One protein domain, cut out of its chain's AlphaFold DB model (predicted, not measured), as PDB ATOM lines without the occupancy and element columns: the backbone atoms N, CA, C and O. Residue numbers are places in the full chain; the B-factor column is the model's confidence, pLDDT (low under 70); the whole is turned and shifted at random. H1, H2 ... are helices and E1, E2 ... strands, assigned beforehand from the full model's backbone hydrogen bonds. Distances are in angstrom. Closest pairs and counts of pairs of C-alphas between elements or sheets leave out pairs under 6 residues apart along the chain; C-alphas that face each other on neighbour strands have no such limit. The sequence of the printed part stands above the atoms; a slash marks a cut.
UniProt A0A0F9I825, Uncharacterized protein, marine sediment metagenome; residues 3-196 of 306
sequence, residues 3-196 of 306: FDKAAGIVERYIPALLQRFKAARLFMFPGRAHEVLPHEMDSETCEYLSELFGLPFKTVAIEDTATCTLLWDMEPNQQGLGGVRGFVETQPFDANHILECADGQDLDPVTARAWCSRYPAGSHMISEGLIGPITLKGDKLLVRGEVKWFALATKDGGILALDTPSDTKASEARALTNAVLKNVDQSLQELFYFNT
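What this domain is: This is residues 3 to 196 of the 306 residues of an uncharacterized protein of marine sediment metagenome (UniProt A0A0F9I825). A twisted, curled sheet of seven strands is the middle layer, with the long helix H7 packed on one face and the helical hairpin H1 and H2 on the other. H5 and H6 lie towards one end of the whole, H4 and the small hairpin E6 and E7 towards the other. The 194 printed residues, class mixed, hold seven named helices and nine named strands in the order H1 H2 E1 H3 H4 E2 E3 E4 H5 H6 E5 E6 E7 E8 E9 H7. The sheet, E1 E2 E3 E4 E5 E8 E9, is mixed; the whole is compact and rounded, with a radius of gyration of the C-alphas of 16.3 A and spans of 48 by 37 by 32 A.

Where its parts are: The sheet has E1 (25 to 28), E2 (59 to 63), E3 (68 to 73), E4 (85 to 92, 23.1 A), E5 (124 to 131, 21.5 A), E8 (145 to 153, 22.9 A) and E9 (159 to 163). E6 (135 to 137) and E7 (140 to 142) make the second sheet. The helices are H1 (3 to 13, 15.2 A), H2 (15 to 23), H3 (33 to 36), H4 (43 to 52), H5 (95 to 101), H6 (109 to 116) and H7 (170 to 194, 35.5 A). C-alpha 3 is at (-4.399, 20.566, 29.020) and C-alpha 194 at (-5.018, 32.076, 13.304).

How they stand to each other: E1 and E2 are parallel, with N 27 and O 61 2.8 A apart; with H3 and H4 between them they form a strand-helix-strand unit, two parallel strands joined through helices by a right-handed crossover. E2, E3 and E4 form a meander, each strand antiparallel to the one before: N 62 and O 69 are 2.8 A apart, N 70 and O 88 2.7 A. E8 bends by 59 degrees at residue 148. H7 is on the opposite face from H1 and H2, giving three layers; the closest C-alphas of H7 and E8 are those of Val 147 and Thr 177, 6.1 A apart. H1 and H2, a hairpin, touch at Val 10 and Leu 18, C-alphas 6.0 A apart. H5 touches H7 (C-alphas of Cys 101 and Ala 179, 4.3 A) and H6 (Ala 95 and Arg 113, 5.1 A). H3 touches H7 (Ala 33 and Gln 186, 5.6 A). In H4, H5, H6 and H7 every O i to N i+4 pair is within hydrogen-bond range, in H1 6 of 7 and in H2 3 of 5; H3 is too short for one.

The domain as a whole: The C-alphas of Glu 44 and Arg 118, the farthest apart, are 48.2 A apart. The printed part has no cut; the link E3 to E4 is long, 11 residues. Mean pLDDT of the printed part is 90.1; residues 103 to 105 are under 70.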
ATOM      1  N   PHE A   3      -5.543  19.812  28.497       97.00
ATOM      2  CA  PHE A   3      -4.399  20.566  29.020       97.00
ATOM      3  C   PHE A   3      -4.199  20.367  30.531       97.00
ATOM      4  O   PHE A   3      -3.078  20.170  30.995       97.00
ATOM      5  N   ASP A   4      -5.277  20.389  31.323       96.38
ATOM      6  CA  ASP A   4      -5.194  20.243  32.784       96.38
ATOM      7  C   ASP A   4      -4.700  18.856  33.208       96.38
ATOM      8  O   ASP A   4      -3.969  18.732  34.198       96.38
ATOM      9  N   LYS A   5      -5.090  17.819  32.458       94.81
ATOM     10  CA  LYS A   5      -4.620  16.449  32.678       94.81
ATOM     11  C   LYS A   5      -3.141  16.335  32.318       94.81
ATOM     12  O   LYS A   5      -2.359  15.885  33.154       94.81
ATOM     13  N   ALA A   6      -2.755  16.839  31.143       95.81
ATOM     14  CA  ALA A   6      -1.366  16.896  30.690       95.81
ATOM     15  C   ALA A   6      -0.472  17.623  31.707       95.81
ATOM     16  O   ALA A   6       0.547  17.095  32.147       95.81
ATOM     17  N   ALA A   7      -0.909  18.793  32.180       96.25
ATOM     18  CA  ALA A   7      -0.208  19.575  33.189       96.25
ATOM     19  C   ALA A   7      -0.007  18.800  34.503       96.25
ATOM     20  O   ALA A   7       1.069  18.858  35.095       96.25
ATOM     21  N   GLY A   8      -1.020  18.052  34.955       94.88
ATOM     22  CA  GLY A   8      -0.915  17.212  36.148       94.88
ATOM     23  C   GLY A   8       0.042  16.027  35.988       94.88
ATOM     24  O   GLY A   8       0.663  15.620  36.970       94.88
ATOM     25  N   ILE A   9       0.172  15.470  34.783       93.94
ATOM     26  CA  ILE A   9       1.140  14.407  34.481       93.94
ATOM     27  C   ILE A   9       2.558  14.994  34.436       93.94
ATOM     28  O   ILE A   9       3.447  14.516  35.139       93.94
ATOM     29  N   VAL A  10       2.749  16.094  33.705       95.00
ATOM     30  CA  VAL A  10       4.036  16.798  33.567       95.00
ATOM     31  C   VAL A  10       4.608  17.234  34.913       95.00
ATOM     32  O   VAL A  10       5.788  17.020  35.178       95.00
ATOM     33  N   GLU A  11       3.782  17.798  35.795       94.12
ATOM     34  CA  GLU A  11       4.209  18.223  37.136       94.12
ATOM     35  C   GLU A  11       4.781  17.091  37.991       94.12
ATOM     36  O   GLU A  11       5.623  17.352  38.849       94.12
ATOM     37  N   ARG A  12       4.286  15.866  37.803       92.50
ATOM     38  CA  ARG A  12       4.630  14.717  38.645       92.50
ATOM     39  C   ARG A  12       5.722  13.850  38.038       92.50
ATOM     40  O   ARG A  12       6.564  13.360  38.780       92.50
ATOM     41  N   TYR A  13       5.704  13.672  36.720       92.94
ATOM     42  CA  TYR A  13       6.471  12.610  36.070       92.94
ATOM     43  C   TYR A  13       7.379  13.094  34.942       92.94
ATOM     44  O   TYR A  13       8.347  12.412  34.628       92.94
ATOM     45  N   ILE A  14       7.121  14.269  34.356       93.25
ATOM     46  CA  ILE A  14       7.890  14.770  33.203       93.25
ATOM     47  C   ILE A  14       8.390  16.197  33.479       93.25
ATOM     48  O   ILE A  14       8.037  17.144  32.766       93.25
ATOM     49  N   PRO A  15       9.219  16.401  34.524       92.62
ATOM     50  CA  PRO A  15       9.622  17.734  34.974       92.62
ATOM     51  C   PRO A  15      10.367  18.546  33.903       92.62
ATOM     52  O   PRO A  15      10.323  19.776  33.942       92.62
ATOM     53  N   ALA A  16      10.986  17.884  32.919       95.31
ATOM     54  CA  ALA A  16      11.624  18.529  31.769       95.31
ATOM     55  C   ALA A  16      10.658  19.433  30.972       95.31
ATOM     56  O   ALA A  16      11.067  20.471  30.454       95.31
ATOM     57  N   LEU A  17       9.361  19.102  30.937       96.38
ATOM     58  CA  LEU A  17       8.343  19.880  30.223       96.38
ATOM     59  C   LEU A  17       7.698  20.985  31.073       96.38
ATOM     60  O   LEU A  17       6.967  21.826  30.546       96.38
ATOM     61  N   LEU A  18       7.975  21.036  32.380       96.31
ATOM     62  CA  LEU A  18       7.267  21.906  33.323       96.31
ATOM     63  C   LEU A  18       7.325  23.389  32.931       96.31
ATOM     64  O   LEU A  18       6.319  24.097  33.005       96.31
ATOM     65  N   GLN A  19       8.494  23.869  32.499       96.31
ATOM     66  CA  GLN A  19       8.658  25.273  32.115       96.31
ATOM     67  C   GLN A  19       7.890  25.614  30.834       96.31
ATOM     68  O   GLN A  19       7.297  26.690  30.754       96.31
ATOM     69  N   ARG A  20       7.820  24.683  29.873       96.88
ATOM     70  CA  ARG A  20       7.042  24.864  28.638       96.88
ATOM     71  C   ARG A  20       5.553  24.974  28.952       96.88
ATOM     72  O   ARG A  20       4.911  25.938  28.545       96.88
ATOM     73  N   PHE A  21       5.025  24.077  29.786       97.50
ATOM     74  CA  PHE A  21       3.621  24.118  30.209       97.50
ATOM     75  C   PHE A  21       3.261  25.393  30.984       97.50
ATOM     76  O   PHE A  21       2.181  25.954  30.790       97.50
ATOM     77  N   LYS A  22       4.165  25.895  31.834       95.94
ATOM     78  CA  LYS A  22       3.971  27.180  32.529       95.94
ATOM     79  C   LYS A  22       3.952  28.372  31.578       95.94
ATOM     80  O   LYS A  22       3.166  29.296  31.785       95.94
ATOM     81  N   ALA A  23       4.820  28.367  30.570       95.75
ATOM     82  CA  ALA A  23       4.920  29.446  29.596       95.75
ATOM     83  C   ALA A  23       3.749  29.452  28.599       95.75
ATOM     84  O   ALA A  23       3.347  30.529  28.148       95.75
ATOM     85  N   ALA A  24       3.186  28.277  28.301       97.38
ATOM     86  CA  ALA A  24       2.185  28.078  27.261       97.38
ATOM     87  C   ALA A  24       0.966  29.001  27.398       97.38
ATOM     88  O   ALA A  24       0.369  29.120  28.473       97.38
ATOM     89  N   ARG A  25       0.561  29.624  26.289       96.25
ATOM     90  CA  ARG A  25      -0.711  30.349  26.159       96.25
ATOM     91  C   ARG A  25      -1.769  29.438  25.558       96.25
ATOM     92  O   ARG A  25      -1.559  28.935  24.466       96.25
ATOM     93  N   LEU A  26      -2.866  29.216  26.284       96.25
ATOM     94  CA  LEU A  26      -3.906  28.261  25.899       96.25
ATOM     95  C   LEU A  26      -4.954  28.894  24.982       96.25
ATOM     96  O   LEU A  26      -5.745  29.739  25.412       96.25
ATOM     97  N   PHE A  27      -4.963  28.437  23.741       95.56
ATOM     98  CA  PHE A  27      -5.992  28.680  22.750       95.56
ATOM     99  C   PHE A  27      -7.011  27.554  22.818       95.56
ATOM    100  O   PHE A  27      -6.644  26.385  22.882       95.56
ATOM    101  N   MET A  28      -8.287  27.926  22.842       92.19
ATOM    102  CA  MET A  28      -9.388  26.971  22.877       92.19
ATOM    103  C   MET A  28     -10.185  27.054  21.581       92.19
ATOM    104  O   MET A  28     -10.695  28.131  21.248       92.19
ATOM    105  N   PHE A  29     -10.346  25.916  20.919       91.56
ATOM    106  CA  PHE A  29     -11.152  25.768  19.716       91.56
ATOM    107  C   PHE A  29     -12.450  25.010  20.040       91.56
ATOM    108  O   PHE A  29     -12.441  24.059  20.823       91.56
ATOM    109  N   PRO A  30     -13.609  25.472  19.536       87.38
ATOM    110  CA  PRO A  30     -14.909  24.916  19.914       87.38
ATOM    111  C   PRO A  30     -15.263  23.598  19.203       87.38
ATOM    112  O   PRO A  30     -16.271  22.993  19.555       87.38
ATOM    113  N   GLY A  31     -14.480  23.175  18.212       89.38
ATOM    114  CA  GLY A  31     -14.687  21.969  17.408       89.38
ATOM    115  C   GLY A  31     -13.352  21.490  16.846       89.38
ATOM    116  O   GLY A  31     -12.345  22.161  17.066       89.38
ATOM    117  N   ARG A  32     -13.343  20.342  16.164       87.62
ATOM    118  CA  ARG A  32     -12.105  19.786  15.603       87.62
ATOM    119  C   ARG A  32     -11.703  20.564  14.359       87.62
ATOM    120  O   ARG A  32     -12.569  20.966  13.582       87.62
ATOM    121  N   ALA A  33     -10.402  20.730  14.134       85.81
ATOM    122  CA  ALA A  33      -9.878  21.507  13.009       85.81
ATOM    123  C   ALA A  33     -10.530  21.125  11.664       85.81
ATOM    124  O   ALA A  33     -11.026  21.987  10.942       85.81
ATOM    125  N   HIS A  34     -10.617  19.826  11.372       83.75
ATOM    126  CA  HIS A  34     -11.177  19.311  10.119       83.75
ATOM    127  C   HIS A  34     -12.698  19.510   9.966       83.75
ATOM    128  O   HIS A  34     -13.216  19.348   8.866       83.75
ATOM    129  N   GLU A  35     -13.414  19.847  11.042       86.00
ATOM    130  CA  GLU A  35     -14.859  20.118  11.030       86.00
ATOM    131  C   GLU A  35     -15.164  21.609  10.827       86.00
ATOM    132  O   GLU A  35     -16.229  21.961  10.318       86.00
ATOM    133  N   VAL A  36     -14.268  22.496  11.281       85.38
ATOM    134  CA  VAL A  36     -14.558  23.937  11.411       85.38
ATOM    135  C   VAL A  36     -13.667  24.843  10.566       85.38
ATOM    136  O   VAL A  36     -14.007  26.014  10.376       85.38
ATOM    137  N   LEU A  37     -12.523  24.346  10.094       84.19
ATOM    138  CA  LEU A  37     -11.600  25.114   9.266       84.19
ATOM    139  C   LEU A  37     -11.875  24.891   7.774       84.19
ATOM    140  O   LEU A  37     -12.274  23.798   7.374       84.19
ATOM    141  N   PRO A  38     -11.643  25.909   6.927       79.94
ATOM    142  CA  PRO A  38     -11.655  25.710   5.484       79.94
ATOM    143  C   PRO A  38     -10.568  24.704   5.074       79.94
ATOM    144  O   PRO A  38      -9.441  24.774   5.560       79.94
ATOM    145  N   HIS A  39     -10.907  23.787   4.163       72.19
ATOM    146  CA  HIS A  39      -9.987  22.750   3.677       72.19
ATOM    147  C   HIS A  39      -8.890  23.281   2.747       72.19
ATOM    148  O   HIS A  39      -7.869  22.619   2.571       72.19
ATOM    149  N   GLU A  40      -9.100  24.455   2.152       78.44
ATOM    150  CA  GLU A  40      -8.200  25.064   1.176       78.44
ATOM    151  C   GLU A  40      -7.815  26.472   1.636       78.44
ATOM    152  O   GLU A  40      -8.652  27.237   2.131       78.44
ATOM    153  N   MET A  41      -6.537  26.810   1.472       79.75
ATOM    154  CA  MET A  41      -6.020  28.164   1.648       79.75
ATOM    155  C   MET A  41      -5.693  28.753   0.283       79.75
ATOM    156  O   MET A  41      -5.109  28.087  -0.572       79.75
ATOM    157  N   ASP A  42      -6.062  30.015   0.076       82.81
ATOM    158  CA  ASP A  42      -5.713  30.721  -1.149       82.81
ATOM    159  C   ASP A  42      -4.189  30.927  -1.256       82.81
ATOM    160  O   ASP A  42      -3.459  30.946  -0.259       82.81
ATOM    161  N   SER A  43      -3.694  31.082  -2.486       81.38
ATOM    162  CA  SER A  43      -2.255  31.177  -2.750       81.38
ATOM    163  C   SER A  43      -1.585  32.384  -2.079       81.38
ATOM    164  O   SER A  43      -0.426  32.264  -1.687       81.38
ATOM    165  N   GLU A  44      -2.292  33.507  -1.904       80.44
ATOM    166  CA  GLU A  44      -1.756  34.705  -1.233       80.44
ATOM    167  C   GLU A  44      -1.556  34.430   0.266       80.44
ATOM    168  O   GLU A  44      -0.515  34.768   0.834       80.44
ATOM    169  N   THR A  45      -2.502  33.730   0.901       81.38
ATOM    170  CA  THR A  45      -2.368  33.256   2.285       81.38
ATOM    171  C   THR A  45      -1.200  32.277   2.431       81.38
ATOM    172  O   THR A  45      -0.402  32.411   3.359       81.38
ATOM    173  N   CYS A  46      -1.052  31.316   1.517       82.81
ATOM    174  CA  CYS A  46       0.065  30.367   1.537       82.81
ATOM    175  C   CYS A  46       1.430  31.065   1.406       82.81
ATOM    176  O   CYS A  46       2.340  30.774   2.184       82.81
ATOM    177  N   GLU A  47       1.566  32.012   0.474       82.44
ATOM    178  CA  GLU A  47       2.781  32.817   0.300       82.44
ATOM    179  C   GLU A  47       3.091  33.625   1.569       82.44
ATOM    180  O   GLU A  47       4.207  33.558   2.090       82.44
ATOM    181  N   TYR A  48       2.082  34.283   2.151       83.75
ATOM    182  CA  TYR A  48       2.215  35.008   3.415       83.75
ATOM    183  C   TYR A  48       2.712  34.115   4.556       83.75
ATOM    184  O   TYR A  48       3.646  34.479   5.273       83.75
ATOM    185  N   LEU A  49       2.108  32.938   4.732       85.25
ATOM    186  CA  LEU A  49       2.507  32.001   5.779       85.25
ATOM    187  C   LEU A  49       3.931  31.486   5.550       85.25
ATOM    188  O   LEU A  49       4.676  31.330   6.518       85.25
ATOM    189  N   SER A  50       4.335  31.269   4.295       86.81
ATOM    190  CA  SER A  50       5.676  30.779   3.963       86.81
ATOM    191  C   SER A  50       6.787  31.656   4.551       86.81
ATOM    192  O   SER A  50       7.735  31.120   5.133       86.81
ATOM    193  N   GLU A  51       6.611  32.979   4.500       84.50
ATOM    194  CA  GLU A  51       7.592  33.961   4.964       84.50
ATOM    195  C   GLU A  51       7.355  34.409   6.410       84.50
ATOM    196  O   GLU A  51       8.304  34.581   7.174       84.50
ATOM    197  N   LEU A  52       6.094  34.611   6.799       86.25
ATOM    198  CA  LEU A  52       5.743  35.348   8.016       86.25
ATOM    199  C   LEU A  52       5.006  34.519   9.064       86.25
ATOM    200  O   LEU A  52       4.668  35.060  10.118       86.25
ATOM    201  N   PHE A  53       4.772  33.222   8.829       89.44
ATOM    202  CA  PHE A  53       4.174  32.371   9.852       89.44
ATOM    203  C   PHE A  53       5.001  32.415  11.139       89.44
ATOM    204  O   PHE A  53       6.183  32.084  11.152       89.44
ATOM    205  N   GLY A  54       4.361  32.779  12.241       90.00
ATOM    206  CA  GLY A  54       4.967  32.753  13.562       90.00
ATOM    207  C   GLY A  54       3.965  32.275  14.594       90.00
ATOM    208  O   GLY A  54       2.745  32.414  14.424       90.00
ATOM    209  N   LEU A  55       4.478  31.725  15.692       92.75
ATOM    210  CA  LEU A  55       3.648  31.483  16.858       92.75
ATOM    211  C   LEU A  55       3.311  32.834  17.516       92.75
ATOM    212  O   LEU A  55       4.203  33.656  17.726       92.75
ATOM    213  N   PRO A  56       2.050  33.082  17.919       90.81
ATOM    214  CA  PRO A  56       1.684  34.332  18.595       90.81
ATOM    215  C   PRO A  56       2.382  34.560  19.933       90.81
ATOM    216  O   PRO A  56       2.434  35.677  20.446       90.81
ATOM    217  N   PHE A  57       2.879  33.480  20.527       93.12
ATOM    218  CA  PHE A  57       3.655  33.485  21.748       93.12
ATOM    219  C   PHE A  57       4.745  32.429  21.626       93.12
ATOM    220  O   PHE A  57       4.557  31.430  20.944       93.12
ATOM    221  N   LYS A  58       5.836  32.593  22.382       93.00
ATOM    222  CA  LYS A  58       6.955  31.635  22.416       93.00
ATOM    223  C   LYS A  58       6.517  30.177  22.624       93.00
ATOM    224  O   LYS A  58       7.163  29.256  22.138       93.00
ATOM    225  N   THR A  59       5.455  29.967  23.397       96.56
ATOM    226  CA  THR A  59       4.848  28.651  23.580       96.56
ATOM    227  C   THR A  59       3.340  28.801  23.550       96.56
ATOM    228  O   THR A  59       2.764  29.607  24.292       96.56
ATOM    229  N   VAL A  60       2.701  28.008  22.707       97.06
ATOM    230  CA  VAL A  60       1.258  28.009  22.498       97.06
ATOM    231  C   VAL A  60       0.741  26.625  22.846       97.06
ATOM    232  O   VAL A  60       1.361  25.643  22.474       97.06
ATOM    233  N   ALA A  61      -0.350  26.549  23.596       97.81
ATOM    234  CA  ALA A  61      -1.128  25.330  23.761       97.81
ATOM    235  C   ALA A  61      -2.425  25.503  22.982       97.81
ATOM    236  O   ALA A  61      -3.064  26.547  23.090       97.81
ATOM    237  N   ILE A  62      -2.805  24.494  22.224       97.19
ATOM    238  CA  ILE A  62      -3.982  24.469  21.371       97.19
ATOM    239  C   ILE A  62      -4.815  23.311  21.883       97.19
ATOM    240  O   ILE A  62      -4.314  22.194  21.946       97.19
ATOM    241  N   GLU A  63      -6.017  23.585  22.365       96.44
ATOM    242  CA  GLU A  63      -6.937  22.559  22.852       96.44
ATOM    243  C   GLU A  63      -8.247  22.664  22.078       96.44
ATOM    244  O   GLU A  63      -8.899  23.714  22.093       96.44
ATOM    245  N   ASP A  64      -8.622  21.565  21.435       95.00
ATOM    246  CA  ASP A  64      -9.920  21.375  20.805       95.00
ATOM    247  C   ASP A  64     -10.741  20.341  21.604       95.00
ATOM    248  O   ASP A  64     -10.515  20.115  22.799       95.00
ATOM    249  N   THR A  65     -11.756  19.739  20.985       93.25
ATOM    250  CA  THR A  65     -12.589  18.729  21.657       93.25
ATOM    251  C   THR A  65     -11.915  17.361  21.778       93.25
ATOM    252  O   THR A  65     -12.390  16.523  22.550       93.25
ATOM    253  N   ALA A  66     -10.833  17.123  21.036       93.38
ATOM    254  CA  ALA A  66     -10.220  15.818  20.861       93.38
ATOM    255  C   ALA A  66      -8.842  15.720  21.533       93.38
ATOM    256  O   ALA A  66      -8.543  14.703  22.156       93.38
ATOM    257  N   THR A  67      -8.025  16.772  21.449       96.38
ATOM    258  CA  THR A  67      -6.601  16.746  21.806       96.38
ATOM    259  C   THR A  67      -6.129  18.058  22.433       96.38
ATOM    260  O   THR A  67      -6.852  19.054  22.516       96.38
ATOM    261  N   CYS A  68      -4.887  18.061  22.922       97.75
ATOM    262  CA  CYS A  68      -4.173  19.285  23.239       97.75
ATOM    263  C   CYS A  68      -2.727  19.224  22.746       97.75
ATOM    264  O   CYS A  68      -1.948  18.393  23.214       97.75
ATOM    265  N   THR A  69      -2.353  20.157  21.875       98.38
ATOM    266  CA  THR A  69      -0.998  20.274  21.331       98.38
ATOM    267  C   THR A  69      -0.323  21.533  21.854       98.38
ATOM    268  O   THR A  69      -0.796  22.652  21.659       98.38
ATOM    269  N   LEU A  70       0.817  21.373  22.517       98.38
ATOM    270  CA  LEU A  70       1.750  22.454  22.799       98.38
ATOM    271  C   LEU A  70       2.761  22.562  21.664       98.38
ATOM    272  O   LEU A  70       3.366  21.566  21.292       98.38
ATOM    273  N   LEU A  71       3.001  23.780  21.192       98.19
ATOM    274  CA  LEU A  71       3.984  24.120  20.169       98.19
ATOM    275  C   LEU A  71       4.926  25.204  20.687       98.19
ATOM    276  O   LEU A  71       4.505  26.121  21.404       98.19
ATOM    277  N   TRP A  72       6.200  25.119  20.318       97.88
ATOM    278  CA  TRP A  72       7.173  26.184  20.554       97.88
ATOM    279  C   TRP A  72       8.193  26.275  19.423       97.88
ATOM    280  O   TRP A  72       8.562  25.277  18.802       97.88
ATOM    281  N   ASP A  73       8.674  27.492  19.199       96.38
ATOM    282  CA  ASP A  73       9.775  27.746  18.282       96.38
ATOM    283  C   ASP A  73      11.102  27.314  18.919       96.38
ATOM    284  O   ASP A  73      11.328  27.525  20.119       96.38
ATOM    285  N   MET A  74      11.969  26.688  18.119       95.94
ATOM    286  CA  MET A  74      13.307  26.291  18.566       95.94
ATOM    287  C   MET A  74      14.263  27.486  18.567       95.94
ATOM    288  O   MET A  74      15.137  27.558  19.429       95.94
ATOM    289  N   GLU A  75      14.024  28.458  17.683       95.19
ATOM    290  CA  GLU A  75      14.781  29.703  17.606       95.19
ATOM    291  C   GLU A  75      13.992  30.912  18.151       95.19
ATOM    292  O   GLU A  75      12.764  30.989  18.019       95.19
ATOM    293  N   PRO A  76      14.660  31.904  18.766       91.38
ATOM    294  CA  PRO A  76      14.011  33.150  19.163       91.38
ATOM    295  C   PRO A  76      13.434  33.900  17.957       91.38
ATOM    296  O   PRO A  76      14.142  34.169  16.992       91.38
ATOM    297  N   ASN A  77      12.167  34.320  18.050       87.69
ATOM    298  CA  ASN A  77      11.464  35.065  16.993       87.69
ATOM    299  C   ASN A  77      11.436  34.336  15.638       87.69
ATOM    300  O   ASN A  77      11.446  34.985  14.594       87.69
ATOM    301  N   GLN A  78      11.416  33.001  15.655       93.06
ATOM    302  CA  GLN A  78      11.324  32.189  14.451       93.06
ATOM    303  C   GLN A  78      10.103  32.583  13.610       93.06
ATOM    304  O   GLN A  78       8.981  32.677  14.112       93.06
ATOM    305  N   GLN A  79      10.340  32.797  12.319       91.06
ATOM    306  CA  GLN A  79       9.321  33.128  11.329       91.06
ATOM    307  C   GLN A  79       9.394  32.167  10.143       91.06
ATOM    308  O   GLN A  79      10.401  31.492   9.920       91.06
ATOM    309  N   GLY A  80       8.294  32.102   9.408       90.94
ATOM    310  CA  GLY A  80       8.119  31.267   8.238       90.94
ATOM    311  C   GLY A  80       7.940  29.782   8.549       90.94
ATOM    312  O   GLY A  80       7.971  29.301   9.694       90.94
ATOM    313  N   LEU A  81       7.743  29.034   7.469       92.50
ATOM    314  CA  LEU A  81       7.498  27.593   7.500       92.50
ATOM    315  C   LEU A  81       8.786  26.758   7.574       92.50
ATOM    316  O   LEU A  81       8.733  25.589   7.940       92.50
ATOM    317  N   GLY A  82       9.946  27.357   7.286       93.06
ATOM    318  CA  GLY A  82      11.230  26.650   7.207       93.06
ATOM    319  C   GLY A  82      11.868  26.269   8.549       93.06
ATOM    320  O   GLY A  82      12.771  25.439   8.575       93.06
ATOM    321  N   GLY A  83      11.434  26.866   9.660       93.69
ATOM    322  CA  GLY A  83      12.037  26.620  10.971       93.69
ATOM    323  C   GLY A  83      11.519  25.356  11.668       93.69
ATOM    324  O   GLY A  83      10.338  25.017  11.566       93.69
ATOM    325  N   VAL A  84      12.391  24.704  12.444       96.75
ATOM    326  CA  VAL A  84      12.052  23.534  13.273       96.75
ATOM    327  C   VAL A  84      11.248  23.972  14.494       96.75
ATOM    328  O   VAL A  84      11.563  24.981  15.125       96.75
ATOM    329  N   ARG A  85      10.206  23.224  14.853       97.69
ATOM    330  CA  ARG A  85       9.377  23.505  16.036       97.69
ATOM    331  C   ARG A  85       9.295  22.280  16.918       97.69
ATOM    332  O   ARG A  85       9.235  21.165  16.417       97.69
ATOM    333  N   GLY A  86       9.303  22.474  18.226       98.25
ATOM    334  CA  GLY A  86       9.034  21.378  19.144       98.25
ATOM    335  C   GLY A  86       7.546  21.271  19.433       98.25
ATOM    336  O   GLY A  86       6.831  22.281  19.406       98.25
ATOM    337  N   PHE A  87       7.089  20.054  19.713       98.56
ATOM    338  CA  PHE A  87       5.715  19.818  20.123       98.56
ATOM    339  C   PHE A  87       5.612  18.880  21.324       98.56
ATOM    340  O   PHE A  87       6.457  18.011  21.531       98.56
ATOM    341  N   VAL A  88       4.545  19.065  22.100       98.44
ATOM    342  CA  VAL A  88       4.010  18.055  23.015       98.44
ATOM    343  C   VAL A  88       2.547  17.867  22.667       98.44
ATOM    344  O   VAL A  88       1.776  18.814  22.754       98.44
ATOM    345  N   GLU A  89       2.166  16.663  22.286       98.06
ATOM    346  CA  GLU A  89       0.792  16.299  21.970       98.06
ATOM    347  C   GLU A  89       0.211  15.497  23.136       98.06
ATOM    348  O   GLU A  89       0.919  14.752  23.816       98.06
ATOM    349  N   THR A  90      -1.058  15.729  23.461       97.56
ATOM    350  CA  THR A  90      -1.781  14.945  24.458       97.56
ATOM    351  C   THR A  90      -3.164  14.594  23.950       97.56
ATOM    352  O   THR A  90      -3.955  15.480  23.632       97.56
ATOM    353  N   GLN A  91      -3.489  13.308  24.009       95.81
ATOM    354  CA  GLN A  91      -4.768  12.768  23.567       95.81
ATOM    355  C   GLN A  91      -5.304  11.704  24.533       95.81
ATOM    356  O   GLN A  91      -4.529  11.077  25.266       95.81
ATOM    357  N   PRO A  92      -6.629  11.483  24.578       94.31
ATOM    358  CA  PRO A  92      -7.193  10.269  25.154       94.31
ATOM    359  C   PRO A  92      -6.584   9.028  24.492       94.31
ATOM    360  O   PRO A  92      -6.407   8.984  23.278       94.31
ATOM    361  N   PHE A  93      -6.262   8.012  25.292       93.50
ATOM    362  CA  PHE A  93      -5.780   6.737  24.774       93.50
ATOM    363  C   PHE A  93      -6.942   5.748  24.690       93.50
ATOM    364  O   PHE A  93      -7.218   5.002  25.635       93.50
ATOM    365  N   ASP A  94      -7.657   5.790  23.569       93.00
ATOM    366  CA  ASP A  94      -8.726   4.854  23.247       93.00
ATOM    367  C   ASP A  94      -8.724   4.485  21.760       93.00
ATOM    368  O   ASP A  94      -8.179   5.193  20.912       93.00
ATOM    369  N   ALA A  95      -9.330   3.340  21.446       87.56
ATOM    370  CA  ALA A  95      -9.262   2.772  20.106       87.56
ATOM    371  C   ALA A  95      -9.957   3.642  19.057       87.56
ATOM    372  O   ALA A  95      -9.508   3.668  17.918       87.56
ATOM    373  N   ASN A  96     -11.032   4.351  19.418       87.88
ATOM    374  CA  ASN A  96     -11.738   5.199  18.462       87.88
ATOM    375  C   ASN A  96     -10.852   6.376  18.064       87.88
ATOM    376  O   ASN A  96     -10.730   6.669  16.880       87.88
ATOM    377  N   HIS A  97     -10.193   6.992  19.045       86.31
ATOM    378  CA  HIS A  97      -9.288   8.102  18.796       86.31
ATOM    379  C   HIS A  97      -8.068   7.673  17.963       86.31
ATOM    380  O   HIS A  97      -7.755   8.310  16.961       86.31
ATOM    381  N   ILE A  98      -7.443   6.532  18.290       85.94
ATOM    382  CA  ILE A  98      -6.321   6.000  17.497       85.94
ATOM    383  C   ILE A  98      -6.746   5.703  16.056       85.94
ATOM    384  O   ILE A  98      -6.015   6.045  15.135       85.94
ATOM    385  N   LEU A  99      -7.908   5.080  15.837       85.06
ATOM    386  CA  LEU A  99      -8.373   4.712  14.492       85.06
ATOM    387  C   LEU A  99      -8.814   5.913  13.652       85.06
ATOM    388  O   LEU A  99      -8.705   5.870  12.433       85.06
ATOM    389  N   GLU A 100      -9.330   6.968  14.279       84.44
ATOM    390  CA  GLU A 100      -9.674   8.210  13.583       84.44
ATOM    391  C   GLU A 100      -8.410   8.933  13.084       84.44
ATOM    392  O   GLU A 100      -8.364   9.501  11.981       84.44
ATOM    393  N   CYS A 101      -7.356   8.891  13.900       79.69
ATOM    394  CA  CYS A 101      -6.123   9.608  13.629       79.69
ATOM    395  C   CYS A 101      -5.107   8.787  12.819       79.69
ATOM    396  O   CYS A 101      -4.335   9.365  12.059       79.69
ATOM    397  N   ALA A 102      -5.123   7.460  12.914       74.94
ATOM    398  CA  ALA A 102      -4.347   6.592  12.039       74.94
ATOM    399  C   ALA A 102      -4.995   6.556  10.649       74.94
ATOM    400  O   ALA A 102      -6.197   6.326  10.510       74.94
ATOM    401  N   ASP A 103      -4.209   6.764   9.595       68.81
ATOM    402  CA  ASP A 103      -4.680   6.470   8.245       68.81
ATOM    403  C   ASP A 103      -4.934   4.960   8.204       68.81
ATOM    404  O   ASP A 103      -4.011   4.186   8.442       68.81
ATOM    405  N   GLY A 104      -6.194   4.542   8.005       63.59
ATOM    406  CA  GLY A 104      -6.749   3.217   8.357       63.59
ATOM    407  C   GLY A 104      -6.071   1.955   7.790       63.59
ATOM    408  O   GLY A 104      -6.619   0.863   7.899       63.59
ATOM    409  N   GLN A 105      -4.900   2.091   7.178       69.19
ATOM    410  CA  GLN A 105      -3.975   1.031   6.799       69.19
ATOM    411  C   GLN A 105      -2.984   0.642   7.914       69.19
ATOM    412  O   GLN A 105      -2.426  -0.450   7.847       69.19
ATOM    413  N   ASP A 106      -2.747   1.488   8.924       77.44
ATOM    414  CA  ASP A 106      -1.678   1.240   9.908       77.44
ATOM    415  C   ASP A 106      -2.063   0.267  11.029       77.44
ATOM    416  O   ASP A 106      -1.208  -0.452  11.555       77.44
ATOM    417  N   LEU A 107      -3.339   0.246  11.419       81.31
ATOM    418  CA  LEU A 107      -3.821  -0.581  12.519       81.31
ATOM    419  C   LEU A 107      -5.283  -0.958  12.304       81.31
ATOM    420  O   LEU A 107      -6.148  -0.088  12.207       81.31
ATOM    421  N   ASP A 108      -5.576  -2.256  12.255       87.81
ATOM    422  CA  ASP A 108      -6.957  -2.702  12.126       87.81
ATOM    423  C   ASP A 108      -7.751  -2.456  13.433       87.81
ATOM    424  O   ASP A 108      -7.182  -2.465  14.535       87.81
ATOM    425  N   PRO A 109      -9.085  -2.278  13.353       89.44
ATOM    426  CA  PRO A 109      -9.900  -1.973  14.526       89.44
ATOM    427  C   PRO A 109      -9.877  -3.026  15.639       89.44
ATOM    428  O   PRO A 109     -10.114  -2.686  16.801       89.44
ATOM    429  N   VAL A 110      -9.647  -4.305  15.321       89.75
ATOM    430  CA  VAL A 110      -9.591  -5.376  16.327       89.75
ATOM    431  C   VAL A 110      -8.297  -5.258  17.119       89.75
ATOM    432  O   VAL A 110      -8.343  -5.243  18.351       89.75
ATOM    433  N   THR A 111      -7.169  -5.082  16.431       87.31
ATOM    434  CA  THR A 111      -5.866  -4.876  17.069       87.31
ATOM    435  C   THR A 111      -5.846  -3.595  17.900       87.31
ATOM    436  O   THR A 111      -5.420  -3.636  19.054       87.31
ATOM    437  N   ALA A 112      -6.386  -2.481  17.386       87.75
ATOM    438  CA  ALA A 112      -6.469  -1.222  18.132       87.75
ATOM    439  C   ALA A 112      -7.252  -1.370  19.447       87.75
ATOM    440  O   ALA A 112      -6.795  -0.933  20.506       87.75
ATOM    441  N   ARG A 113      -8.410  -2.048  19.409       91.06
ATOM    442  CA  ARG A 113      -9.216  -2.327  20.609       91.06
ATOM    443  C   ARG A 113      -8.492  -3.233  21.596       91.06
ATOM    444  O   ARG A 113      -8.448  -2.901  22.777       91.06
ATOM    445  N   ALA A 114      -7.912  -4.335  21.120       89.75
ATOM    446  CA  ALA A 114      -7.176  -5.283  21.955       89.75
ATOM    447  C   ALA A 114      -5.936  -4.648  22.604       89.75
ATOM    448  O   ALA A 114      -5.533  -5.027  23.705       89.75
ATOM    449  N   TRP A 115      -5.319  -3.683  21.927       87.69
ATOM    450  CA  TRP A 115      -4.210  -2.923  22.475       87.69
ATOM    451  C   TRP A 115      -4.670  -1.931  23.544       87.69
ATOM    452  O   TRP A 115      -4.169  -1.978  24.668       87.69
ATOM    453  N   CYS A 116      -5.667  -1.097  23.240       89.81
ATOM    454  CA  CYS A 116      -6.187  -0.111  24.189       89.81
ATOM    455  C   CYS A 116      -6.767  -0.764  25.449       89.81
ATOM    456  O   CYS A 116      -6.614  -0.225  26.540       89.81
ATOM    457  N   SER A 117      -7.370  -1.955  25.332       91.88
ATOM    458  CA  SER A 117      -7.923  -2.688  26.478       91.88
ATOM    459  C   SER A 117      -6.875  -3.158  27.490       91.88
ATOM    460  O   SER A 117      -7.244  -3.574  28.585       91.88
ATOM    461  N   ARG A 118      -5.576  -3.105  27.156       91.62
ATOM    462  CA  ARG A 118      -4.489  -3.398  28.110       91.62
ATOM    463  C   ARG A 118      -4.314  -2.293  29.153       91.62
ATOM    464  O   ARG A 118      -3.659  -2.523  30.166       91.62
ATOM    465  N   TYR A 119      -4.881  -1.113  28.912       91.06
ATOM    466  CA  TYR A 119      -4.720   0.057  29.765       91.06
ATOM    467  C   TYR A 119      -6.063   0.467  30.392       91.06
ATOM    468  O   TYR A 119      -7.122   0.244  29.801       91.06
ATOM    469  N   PRO A 120      -6.059   1.076  31.592       92.88
ATOM    470  CA  PRO A 120      -7.284   1.523  32.247       92.88
ATOM    471  C   PRO A 120      -8.070   2.531  31.401       92.88
ATOM    472  O   PRO A 120      -7.492   3.414  30.762       92.88
ATOM    473  N   ALA A 121      -9.401   2.458  31.465       91.62
ATOM    474  CA  ALA A 121     -10.277   3.412  30.792       91.62
ATOM    475  C   ALA A 121      -9.996   4.860  31.236       91.62
ATOM    476  O   ALA A 121      -9.839   5.159  32.424       91.62
ATOM    477  N   GLY A 122      -9.962   5.779  30.269       90.88
ATOM    478  CA  GLY A 122      -9.643   7.187  30.512       90.88
ATOM    479  C   GLY A 122      -8.149   7.475  30.690       90.88
ATOM    480  O   GLY A 122      -7.805   8.546  31.202       90.88
ATOM    481  N   SER A 123      -7.274   6.550  30.286       94.94
ATOM    482  CA  SER A 123      -5.844   6.819  30.112       94.94
ATOM    483  C   SER A 123      -5.604   7.867  29.020       94.94
ATOM    484  O   SER A 123      -6.465   8.111  28.174       94.94
ATOM    485  N   HIS A 124      -4.459   8.538  29.080       95.25
ATOM    486  CA  HIS A 124      -4.033   9.548  28.112       95.25
ATOM    487  C   HIS A 124      -2.639   9.202  27.611       95.25
ATOM    488  O   HIS A 124      -1.814   8.697  28.375       95.25
ATOM    489  N   MET A 125      -2.385   9.521  26.352       95.75
ATOM    490  CA  MET A 125      -1.053   9.497  25.773       95.75
ATOM    491  C   MET A 125      -0.502  10.916  25.737       95.75
ATOM    492  O   MET A 125      -1.220  11.846  25.372       95.75
ATOM    493  N   ILE A 126       0.754  11.076  26.140       97.00
ATOM    494  CA  ILE A 126       1.533  12.301  25.971       97.00
ATOM    495  C   ILE A 126       2.723  11.964  25.091       97.00
ATOM    496  O   ILE A 126       3.469  11.052  25.427       97.00
ATOM    497  N   SER A 127       2.934  12.728  24.032       97.31
ATOM    498  CA  SER A 127       4.028  12.506  23.087       97.31
ATOM    499  C   SER A 127       4.836  13.784  22.926       97.31
ATOM    500  O   SER A 127       4.252  14.855  22.804       97.31
ATOM    501  N   GLU A 128       6.165  13.703  22.904       98.06
ATOM    502  CA  GLU A 128       7.031  14.837  22.541       98.06
ATOM    503  C   GLU A 128       7.725  14.542  21.219       98.06
ATOM    504  O   GLU A 128       8.133  13.410  20.945       98.06
ATOM    505  N   GLY A 129       7.910  15.576  20.411       98.06
ATOM    506  CA  GLY A 129       8.642  15.445  19.169       98.06
ATOM    507  C   GLY A 129       9.064  16.769  18.559       98.06
ATOM    508  O   GLY A 129       9.004  17.832  19.184       98.06
ATOM    509  N   LEU A 130       9.519  16.676  17.315       98.25
ATOM    510  CA  LEU A 130       9.943  17.804  16.500       98.25
ATOM    511  C   LEU A 130       9.159  17.831  15.193       98.25
ATOM    512  O   LEU A 130       8.899  16.800  14.581       98.25
ATOM    513  N   ILE A 131       8.830  19.034  14.754       97.69
ATOM    514  CA  ILE A 131       8.286  19.352  13.445       97.69
ATOM    515  C   ILE A 131       9.440  19.932  12.639       97.69
ATOM    516  O   ILE A 131      10.054  20.918  13.052       97.69
ATOM    517  N   GLY A 132       9.755  19.301  11.515       96.44
ATOM    518  CA  GLY A 132      10.724  19.817  10.561       96.44
ATOM    519  C   GLY A 132      10.169  20.998   9.757       96.44
ATOM    520  O   GLY A 132       9.066  21.479  10.022       96.44
ATOM    521  N   PRO A 133      10.919  21.458   8.743       94.94
ATOM    522  CA  PRO A 133      10.429  22.457   7.803       94.94
ATOM    523  C   PRO A 133       9.093  22.026   7.186       94.94
ATOM    524  O   PRO A 133       8.972  20.926   6.639       94.94
ATOM    525  N   ILE A 134       8.097  22.902   7.272       93.44
ATOM    526  CA  ILE A 134       6.784  22.700   6.666       93.44
ATOM    527  C   ILE A 134       6.896  23.121   5.205       93.44
ATOM    528  O   ILE A 134       7.380  24.206   4.883       93.44
ATOM    529  N   THR A 135       6.473  22.237   4.309       90.75
ATOM    530  CA  THR A 135       6.597  22.463   2.863       90.75
ATOM    531  C   THR A 135       5.236  22.742   2.253       90.75
ATOM    532  O   THR A 135       4.268  22.049   2.553       90.75
ATOM    533  N   LEU A 136       5.160  23.752   1.390       85.00
ATOM    534  CA  LEU A 136       3.975  24.024   0.583       85.00
ATOM    535  C   LEU A 136       4.033  23.175  -0.688       85.00
ATOM    536  O   LEU A 136       4.988  23.273  -1.461       85.00
ATOM    537  N   LYS A 137       3.016  22.342  -0.913       85.00
ATOM    538  CA  LYS A 137       2.833  21.590  -2.158       85.00
ATOM    539  C   LYS A 137       1.487  21.970  -2.766       85.00
ATOM    540  O   LYS A 137       0.473  21.337  -2.487       85.00
ATOM    541  N   GLY A 138       1.504  23.010  -3.598       82.38
ATOM    542  CA  GLY A 138       0.284  23.652  -4.081       82.38
ATOM    543  C   GLY A 138      -0.380  24.448  -2.959       82.38
ATOM    544  O   GLY A 138       0.263  25.284  -2.330       82.38
ATOM    545  N   ASP A 139      -1.644  24.149  -2.699       74.94
ATOM    546  CA  ASP A 139      -2.481  24.695  -1.625       74.94
ATOM    547  C   ASP A 139      -2.375  23.908  -0.305       74.94
ATOM    548  O   ASP A 139      -2.963  24.297   0.704       74.94
ATOM    549  N   LYS A 140      -1.612  22.806  -0.288       80.44
ATOM    550  CA  LYS A 140      -1.467  21.934   0.883       80.44
ATOM    551  C   LYS A 140      -0.166  22.177   1.623       80.44
ATOM    552  O   LYS A 140       0.915  22.227   1.031       80.44
ATOM    553  N   LEU A 141      -0.274  22.230   2.945       82.12
ATOM    554  CA  LEU A 141       0.866  22.201   3.846       82.12
ATOM    555  C   LEU A 141       1.217  20.756   4.168       82.12
ATOM    556  O   LEU A 141       0.377  19.967   4.584       82.12
ATOM    557  N   LEU A 142       2.475  20.410   3.944       88.81
ATOM    558  CA  LEU A 142       3.027  19.112   4.282       88.81
ATOM    559  C   LEU A 142       3.880  19.276   5.529       88.81
ATOM    560  O   LEU A 142       5.009  19.777   5.472       88.81
ATOM    561  N   VAL A 143       3.314  18.841   6.648       90.38
ATOM    562  CA  VAL A 143       3.988  18.772   7.937       90.38
ATOM    563  C   VAL A 143       4.755  17.457   8.012       90.38
ATOM    564  O   VAL A 143       4.193  16.373   7.874       90.38
ATOM    565  N   ARG A 144       6.069  17.551   8.214       93.31
ATOM    566  CA  ARG A 144       6.923  16.402   8.523       93.31
ATOM    567  C   ARG A 144       7.402  16.540   9.951       93.31
ATOM    568  O   ARG A 144       7.826  17.620  10.353       93.31
ATOM    569  N   GLY A 145       7.370  15.450  10.698       95.44
ATOM    570  CA  GLY A 145       7.823  15.455  12.074       95.44
ATOM    571  C   GLY A 145       8.362  14.109  12.509       95.44
ATOM    572  O   GLY A 145       8.311  13.121  11.779       95.44
ATOM    573  N   GLU A 146       8.894  14.110  13.717       96.38
ATOM    574  CA  GLU A 146       9.442  12.950  14.390       96.38
ATOM    575  C   GLU A 146       8.930  12.956  15.827       96.38
ATOM    576  O   GLU A 146       9.135  13.927  16.558       96.38
ATOM    577  N   VAL A 147       8.278  11.869  16.236       97.00
ATOM    578  CA  VAL A 147       7.956  11.619  17.644       97.00
ATOM    579  C   VAL A 147       9.208  11.057  18.310       97.00
ATOM    580  O   VAL A 147       9.774  10.079  17.834       97.00
ATOM    581  N   LYS A 148       9.665  11.679  19.396       96.69
ATOM    582  CA  LYS A 148      10.857  11.250  20.141       96.69
ATOM    583  C   LYS A 148      10.518  10.197  21.185       96.69
ATOM    584  O   LYS A 148      11.264   9.239  21.356       96.69
ATOM    585  N   TRP A 149       9.400  10.381  21.874       95.62
ATOM    586  CA  TRP A 149       8.903   9.454  22.884       95.62
ATOM    587  C   TRP A 149       7.403   9.650  23.091       95.62
ATOM    588  O   TRP A 149       6.850  10.702  22.756       95.62
ATOM    589  N   PHE A 150       6.769   8.645  23.687       94.56
ATOM    590  CA  PHE A 150       5.412   8.722  24.209       94.56
ATOM    591  C   PHE A 150       5.347   8.138  25.620       94.56
ATOM    592  O   PHE A 150       6.098   7.242  25.996       94.56
ATOM    593  N   ALA A 151       4.449   8.688  26.426       94.38
ATOM    594  CA  ALA A 151       4.154   8.250  27.774       94.38
ATOM    595  C   ALA A 151       2.655   7.982  27.890       94.38
ATOM    596  O   ALA A 151       1.833   8.837  27.552       94.38
ATOM    597  N   LEU A 152       2.302   6.811  28.410       94.12
ATOM    598  CA  LEU A 152       0.924   6.467  28.738       94.12
ATOM    599  C   LEU A 152       0.689   6.729  30.216       94.12
ATOM    600  O   LEU A 152       1.434   6.251  31.069       94.12
ATOM    601  N   ALA A 153      -0.360   7.480  30.522       94.38
ATOM    602  CA  ALA A 153      -0.710   7.855  31.881       94.38
ATOM    603  C   ALA A 153      -2.161   7.497  32.196       94.38
ATOM    604  O   ALA A 153      -3.058   7.685  31.373       94.38
ATOM    605  N   THR A 154      -2.418   7.033  33.417       91.94
ATOM    606  CA  THR A 154      -3.783   6.808  33.905       91.94
ATOM    607  C   THR A 154      -4.551   8.123  34.032       91.94
ATOM    608  O   THR A 154      -3.978   9.214  34.065       91.94
ATOM    609  N   LYS A 155      -5.872   8.027  34.207       85.38
ATOM    610  CA  LYS A 155      -6.734   9.173  34.539       85.38
ATOM    611  C   LYS A 155      -6.258   9.949  35.778       85.38
ATOM    612  O   LYS A 155      -6.384  11.173  35.811       85.38
ATOM    613  N   ASP A 156      -5.692   9.254  36.763       84.69
ATOM    614  CA  ASP A 156      -5.161   9.858  37.996       84.69
ATOM    615  C   ASP A 156      -3.735  10.407  37.818       84.69
ATOM    616  O   ASP A 156      -3.211  11.136  38.671       84.69
ATOM    617  N   GLY A 157      -3.142  10.128  36.656       77.06
ATOM    618  CA  GLY A 157      -1.882  10.648  36.150       77.06
ATOM    619  C   GLY A 157      -0.677   9.749  36.371       77.06
ATOM    620  O   GLY A 157       0.412  10.182  36.027       77.06
ATOM    621  N   GLY A 158      -0.836   8.546  36.927       86.81
ATOM    622  CA  GLY A 158       0.274   7.602  37.088       86.81
ATOM    623  C   GLY A 158       0.792   7.123  35.733       86.81
ATOM    624  O   GLY A 158      -0.013   6.761  34.880       86.81
ATOM    625  N   ILE A 159       2.113   7.127  35.533       90.81
ATOM    626  CA  ILE A 159       2.726   6.612  34.300       90.81
ATOM    627  C   ILE A 159       2.614   5.088  34.276       90.81
ATOM    628  O   ILE A 159       3.019   4.417  35.221       90.81
ATOM    629  N   LEU A 160       2.044   4.570  33.193       88.38
ATOM    630  CA  LEU A 160       1.908   3.146  32.891       88.38
ATOM    631  C   LEU A 160       3.056   2.652  32.015       88.38
ATOM    632  O   LEU A 160       3.520   1.531  32.192       88.38
ATOM    633  N   ALA A 161       3.488   3.487  31.072       86.12
ATOM    634  CA  ALA A 161       4.561   3.189  30.137       86.12
ATOM    635  C   ALA A 161       5.247   4.487  29.697       86.12
ATOM    636  O   ALA A 161       4.610   5.546  29.650       86.12
ATOM    637  N   LEU A 162       6.536   4.389  29.390       88.75
ATOM    638  CA  LEU A 162       7.337   5.437  28.775       88.75
ATOM    639  C   LEU A 162       8.226   4.749  27.748       88.75
ATOM    640  O   LEU A 162       9.151   4.038  28.131       88.75
ATOM    641  N   ASP A 163       7.931   4.977  26.479       89.12
ATOM    642  CA  ASP A 163       8.536   4.241  25.379       89.12
ATOM    643  C   ASP A 163       9.033   5.214  24.306       89.12
ATOM    644  O   ASP A 163       8.526   6.333  24.134       89.12
ATOM    645  N   THR A 164      10.028   4.771  23.548       90.19
ATOM    646  CA  THR A 164      10.392   5.398  22.278       90.19
ATOM    647  C   THR A 164       9.735   4.647  21.116       90.19
ATOM    648  O   THR A 164       9.392   3.467  21.254       90.19
ATOM    649  N   PRO A 165       9.588   5.262  19.926       84.88
ATOM    650  CA  PRO A 165       9.106   4.536  18.750       84.88
ATOM    651  C   PRO A 165       9.927   3.285  18.411       84.88
ATOM    652  O   PRO A 165       9.375   2.338  17.861       84.88
ATOM    653  N   SER A 166      11.220   3.253  18.759       82.31
ATOM    654  CA  SER A 166      12.082   2.076  18.588       82.31
ATOM    655  C   SER A 166      11.797   0.937  19.568       82.31
ATOM    656  O   SER A 166      12.109  -0.208  19.245       82.31
ATOM    657  N   ASP A 167      11.201   1.220  20.728       79.94
ATOM    658  CA  ASP A 167      10.906   0.209  21.755       79.94
ATOM    659  C   ASP A 167       9.578  -0.520  21.497       79.94
ATOM    660  O   ASP A 167       9.299  -1.568  22.079       79.94
ATOM    661  N   THR A 168       8.740   0.027  20.616       77.38
ATOM    662  CA  THR A 168       7.398  -0.486  20.328       77.38
ATOM    663  C   THR A 168       7.371  -1.291  19.037       77.38
ATOM    664  O   THR A 168       8.165  -1.076  18.119       77.38
ATOM    665  N   LYS A 169       6.434  -2.245  18.935       82.00
ATOM    666  CA  LYS A 169       6.247  -3.016  17.701       82.00
ATOM    667  C   LYS A 169       6.068  -2.064  16.523       82.00
ATOM    668  O   LYS A 169       5.267  -1.140  16.598       82.00
ATOM    669  N   ALA A 170       6.760  -2.328  15.419       80.00
ATOM    670  CA  ALA A 170       6.846  -1.385  14.303       80.00
ATOM    671  C   ALA A 170       5.480  -0.909  13.767       80.00
ATOM    672  O   ALA A 170       5.344   0.260  13.416       80.00
ATOM    673  N   SER A 171       4.466  -1.783  13.719       79.12
ATOM    674  CA  SER A 171       3.102  -1.413  13.309       79.12
ATOM    675  C   SER A 171       2.401  -0.510  14.331       79.12
ATOM    676  O   SER A 171       1.857   0.523  13.960       79.12
ATOM    677  N   GLU A 172       2.470  -0.857  15.619       84.62
ATOM    678  CA  GLU A 172       1.920  -0.068  16.732       84.62
ATOM    679  C   GLU A 172       2.608   1.311  16.814       84.62
ATOM    680  O   GLU A 172       1.940   2.341  16.883       84.62
ATOM    681  N   ALA A 173       3.940   1.347  16.710       85.12
ATOM    682  CA  ALA A 173       4.737   2.571  16.727       85.12
ATOM    683  C   ALA A 173       4.402   3.492  15.546       85.12
ATOM    684  O   ALA A 173       4.272   4.706  15.723       85.12
ATOM    685  N   ARG A 174       4.233   2.922  14.344       86.50
ATOM    686  CA  ARG A 174       3.828   3.670  13.148       86.50
ATOM    687  C   ARG A 174       2.437   4.271  13.318       86.50
ATOM    688  O   ARG A 174       2.284   5.467  13.095       86.50
ATOM    689  N   ALA A 175       1.468   3.477  13.773       87.75
ATOM    690  CA  ALA A 175       0.102   3.940  13.996       87.75
ATOM    691  C   ALA A 175       0.044   5.104  15.002       87.75
ATOM    692  O   ALA A 175      -0.586   6.121  14.720       87.75
ATOM    693  N   LEU A 176       0.751   5.006  16.139       90.12
ATOM    694  CA  LEU A 176       0.811   6.105  17.114       90.12
ATOM    695  C   LEU A 176       1.511   7.335  16.562       90.12
ATOM    696  O   LEU A 176       1.031   8.448  16.753       90.12
ATOM    697  N   THR A 177       2.639   7.143  15.880       91.88
ATOM    698  CA  THR A 177       3.395   8.257  15.306       91.88
ATOM    699  C   THR A 177       2.536   9.017  14.301       91.88
ATOM    700  O   THR A 177       2.463  10.241  14.368       91.88
ATOM    701  N   ASN A 178       1.826   8.303  13.426       90.62
ATOM    702  CA  ASN A 178       0.939   8.908  12.440       90.62
ATOM    703  C   ASN A 178      -0.247   9.616  13.104       90.62
ATOM    704  O   ASN A 178      -0.525  10.766  12.764       90.62
ATOM    705  N   ALA A 179      -0.879   8.995  14.105       91.44
ATOM    706  CA  ALA A 179      -1.961   9.621  14.862       91.44
ATOM    707  C   ALA A 179      -1.515  10.929  15.541       91.44
ATOM    708  O   ALA A 179      -2.166  11.964  15.394       91.44
ATOM    709  N   VAL A 180      -0.364  10.911  16.225       94.81
ATOM    710  CA  VAL A 180       0.228  12.094  16.867       94.81
ATOM    711  C   VAL A 180       0.531  13.182  15.839       94.81
ATOM    712  O   VAL A 180       0.142  14.332  16.028       94.81
ATOM    713  N   LEU A 181       1.210  12.842  14.740       94.81
ATOM    714  CA  LEU A 181       1.589  13.826  13.726       94.81
ATOM    715  C   LEU A 181       0.372  14.420  13.007       94.81
ATOM    716  O   LEU A 181       0.398  15.604  12.680       94.81
ATOM    717  N   LYS A 182      -0.708  13.655  12.823       92.94
ATOM    718  CA  LYS A 182      -1.974  14.165  12.280       92.94
ATOM    719  C   LYS A 182      -2.652  15.153  13.232       92.94
ATOM    720  O   LYS A 182      -3.114  16.197  12.780       92.94
ATOM    721  N   ASN A 183      -2.661  14.884  14.540       94.12
ATOM    722  CA  ASN A 183      -3.183  15.827  15.542       94.12
ATOM    723  C   ASN A 183      -2.358  17.124  15.580       94.12
ATOM    724  O   ASN A 183      -2.902  18.231  15.654       94.12
ATOM    725  N   VAL A 184      -1.032  16.995  15.479       95.88
ATOM    726  CA  VAL A 184      -0.110  18.135  15.391       95.88
ATOM    727  C   VAL A 184      -0.345  18.942  14.111       95.88
ATOM    728  O   VAL A 184      -0.386  20.170  14.177       95.88
ATOM    729  N   ASP A 185      -0.538  18.283  12.966       93.81
ATOM    730  CA  ASP A 185      -0.881  18.931  11.695       93.81
ATOM    731  C   ASP A 185      -2.206  19.702  11.793       93.81
ATOM    732  O   ASP A 185      -2.253  20.888  11.474       93.81
ATOM    733  N   GLN A 186      -3.254  19.089  12.347       92.81
ATOM    734  CA  GLN A 186      -4.538  19.756  12.592       92.81
ATOM    735  C   GLN A 186      -4.392  20.988  13.501       92.81
ATOM    736  O   GLN A 186      -4.928  22.056  13.201       92.81
ATOM    737  N   SER A 187      -3.594  20.880  14.565       94.62
ATOM    738  CA  SER A 187      -3.297  22.008  15.458       94.62
ATOM    739  C   SER A 187      -2.528  23.127  14.734       94.62
ATOM    740  O   SER A 187      -2.751  24.315  14.970       94.62
ATOM    741  N   LEU A 188      -1.620  22.778  13.818       93.06
ATOM    742  CA  LEU A 188      -0.936  23.757  12.973       93.06
ATOM    743  C   LEU A 188      -1.900  24.440  12.002       93.06
ATOM    744  O   LEU A 188      -1.814  25.655  11.847       93.06
ATOM    745  N   GLN A 189      -2.850  23.714  11.409       90.25
ATOM    746  CA  GLN A 189      -3.902  24.296  10.568       90.25
ATOM    747  C   GLN A 189      -4.737  25.328  11.334       90.25
ATOM    748  O   GLN A 189      -4.995  26.418  10.818       90.25
ATOM    749  N   GLU A 190      -5.061  25.062  12.602       91.31
ATOM    750  CA  GLU A 190      -5.700  26.046  13.483       91.31
ATOM    751  C   GLU A 190      -4.832  27.300  13.686       91.31
ATOM    752  O   GLU A 190      -5.351  28.423  13.699       91.31
ATOM    753  N   LEU A 191      -3.503  27.151  13.777       89.88
ATOM    754  CA  LEU A 191      -2.565  28.280  13.838       89.88
ATOM    755  C   LEU A 191      -2.316  28.989  12.497       89.88
ATOM    756  O   LEU A 191      -1.963  30.171  12.467       89.88
ATOM    757  N   PHE A 192      -2.471  28.311  11.370       88.00
ATOM    758  CA  PHE A 192      -2.424  28.964  10.065       88.00
ATOM    759  C   PHE A 192      -3.672  29.806   9.872       88.00
ATOM    760  O   PHE A 192      -3.579  30.995   9.568       88.00
ATOM    761  N   TYR A 193      -4.826  29.239  10.216       82.88
ATOM    762  CA  TYR A 193      -6.079  29.970  10.262       82.88
ATOM    763  C   TYR A 193      -6.023  31.154  11.239       82.88
ATOM    764  O   TYR A 193      -6.541  32.235  10.949       82.88
ATOM    765  N   PHE A 194      -5.330  30.993  12.372       77.69
ATOM    766  CA  PHE A 194      -5.018  32.076  13.304       77.69
ATOM    767  C   PHE A 194      -4.311  33.248  12.619       77.69
ATOM    768  O   PHE A 194      -4.661  34.391  12.898       77.69
ATOM    769  N   ASN A 195      -3.346  32.994  11.737       77.56
ATOM    770  CA  ASN A 195      -2.536  34.024  11.082       77.56
ATOM    771  C   ASN A 195      -3.267  34.751   9.932       77.56
ATOM    772  O   ASN A 195      -2.676  35.605   9.274       77.56
ATOM    773  N   THR A 196      -4.560  34.483   9.716       81.31
ATOM    774  CA  THR A 196      -5.356  35.203   8.713       81.31
ATOM    775  C   THR A 196      -5.642  36.664   9.114       81.31
ATOM    776  O   THR A 196      -5.811  36.979  10.301       81.31
TER     777      THR A 196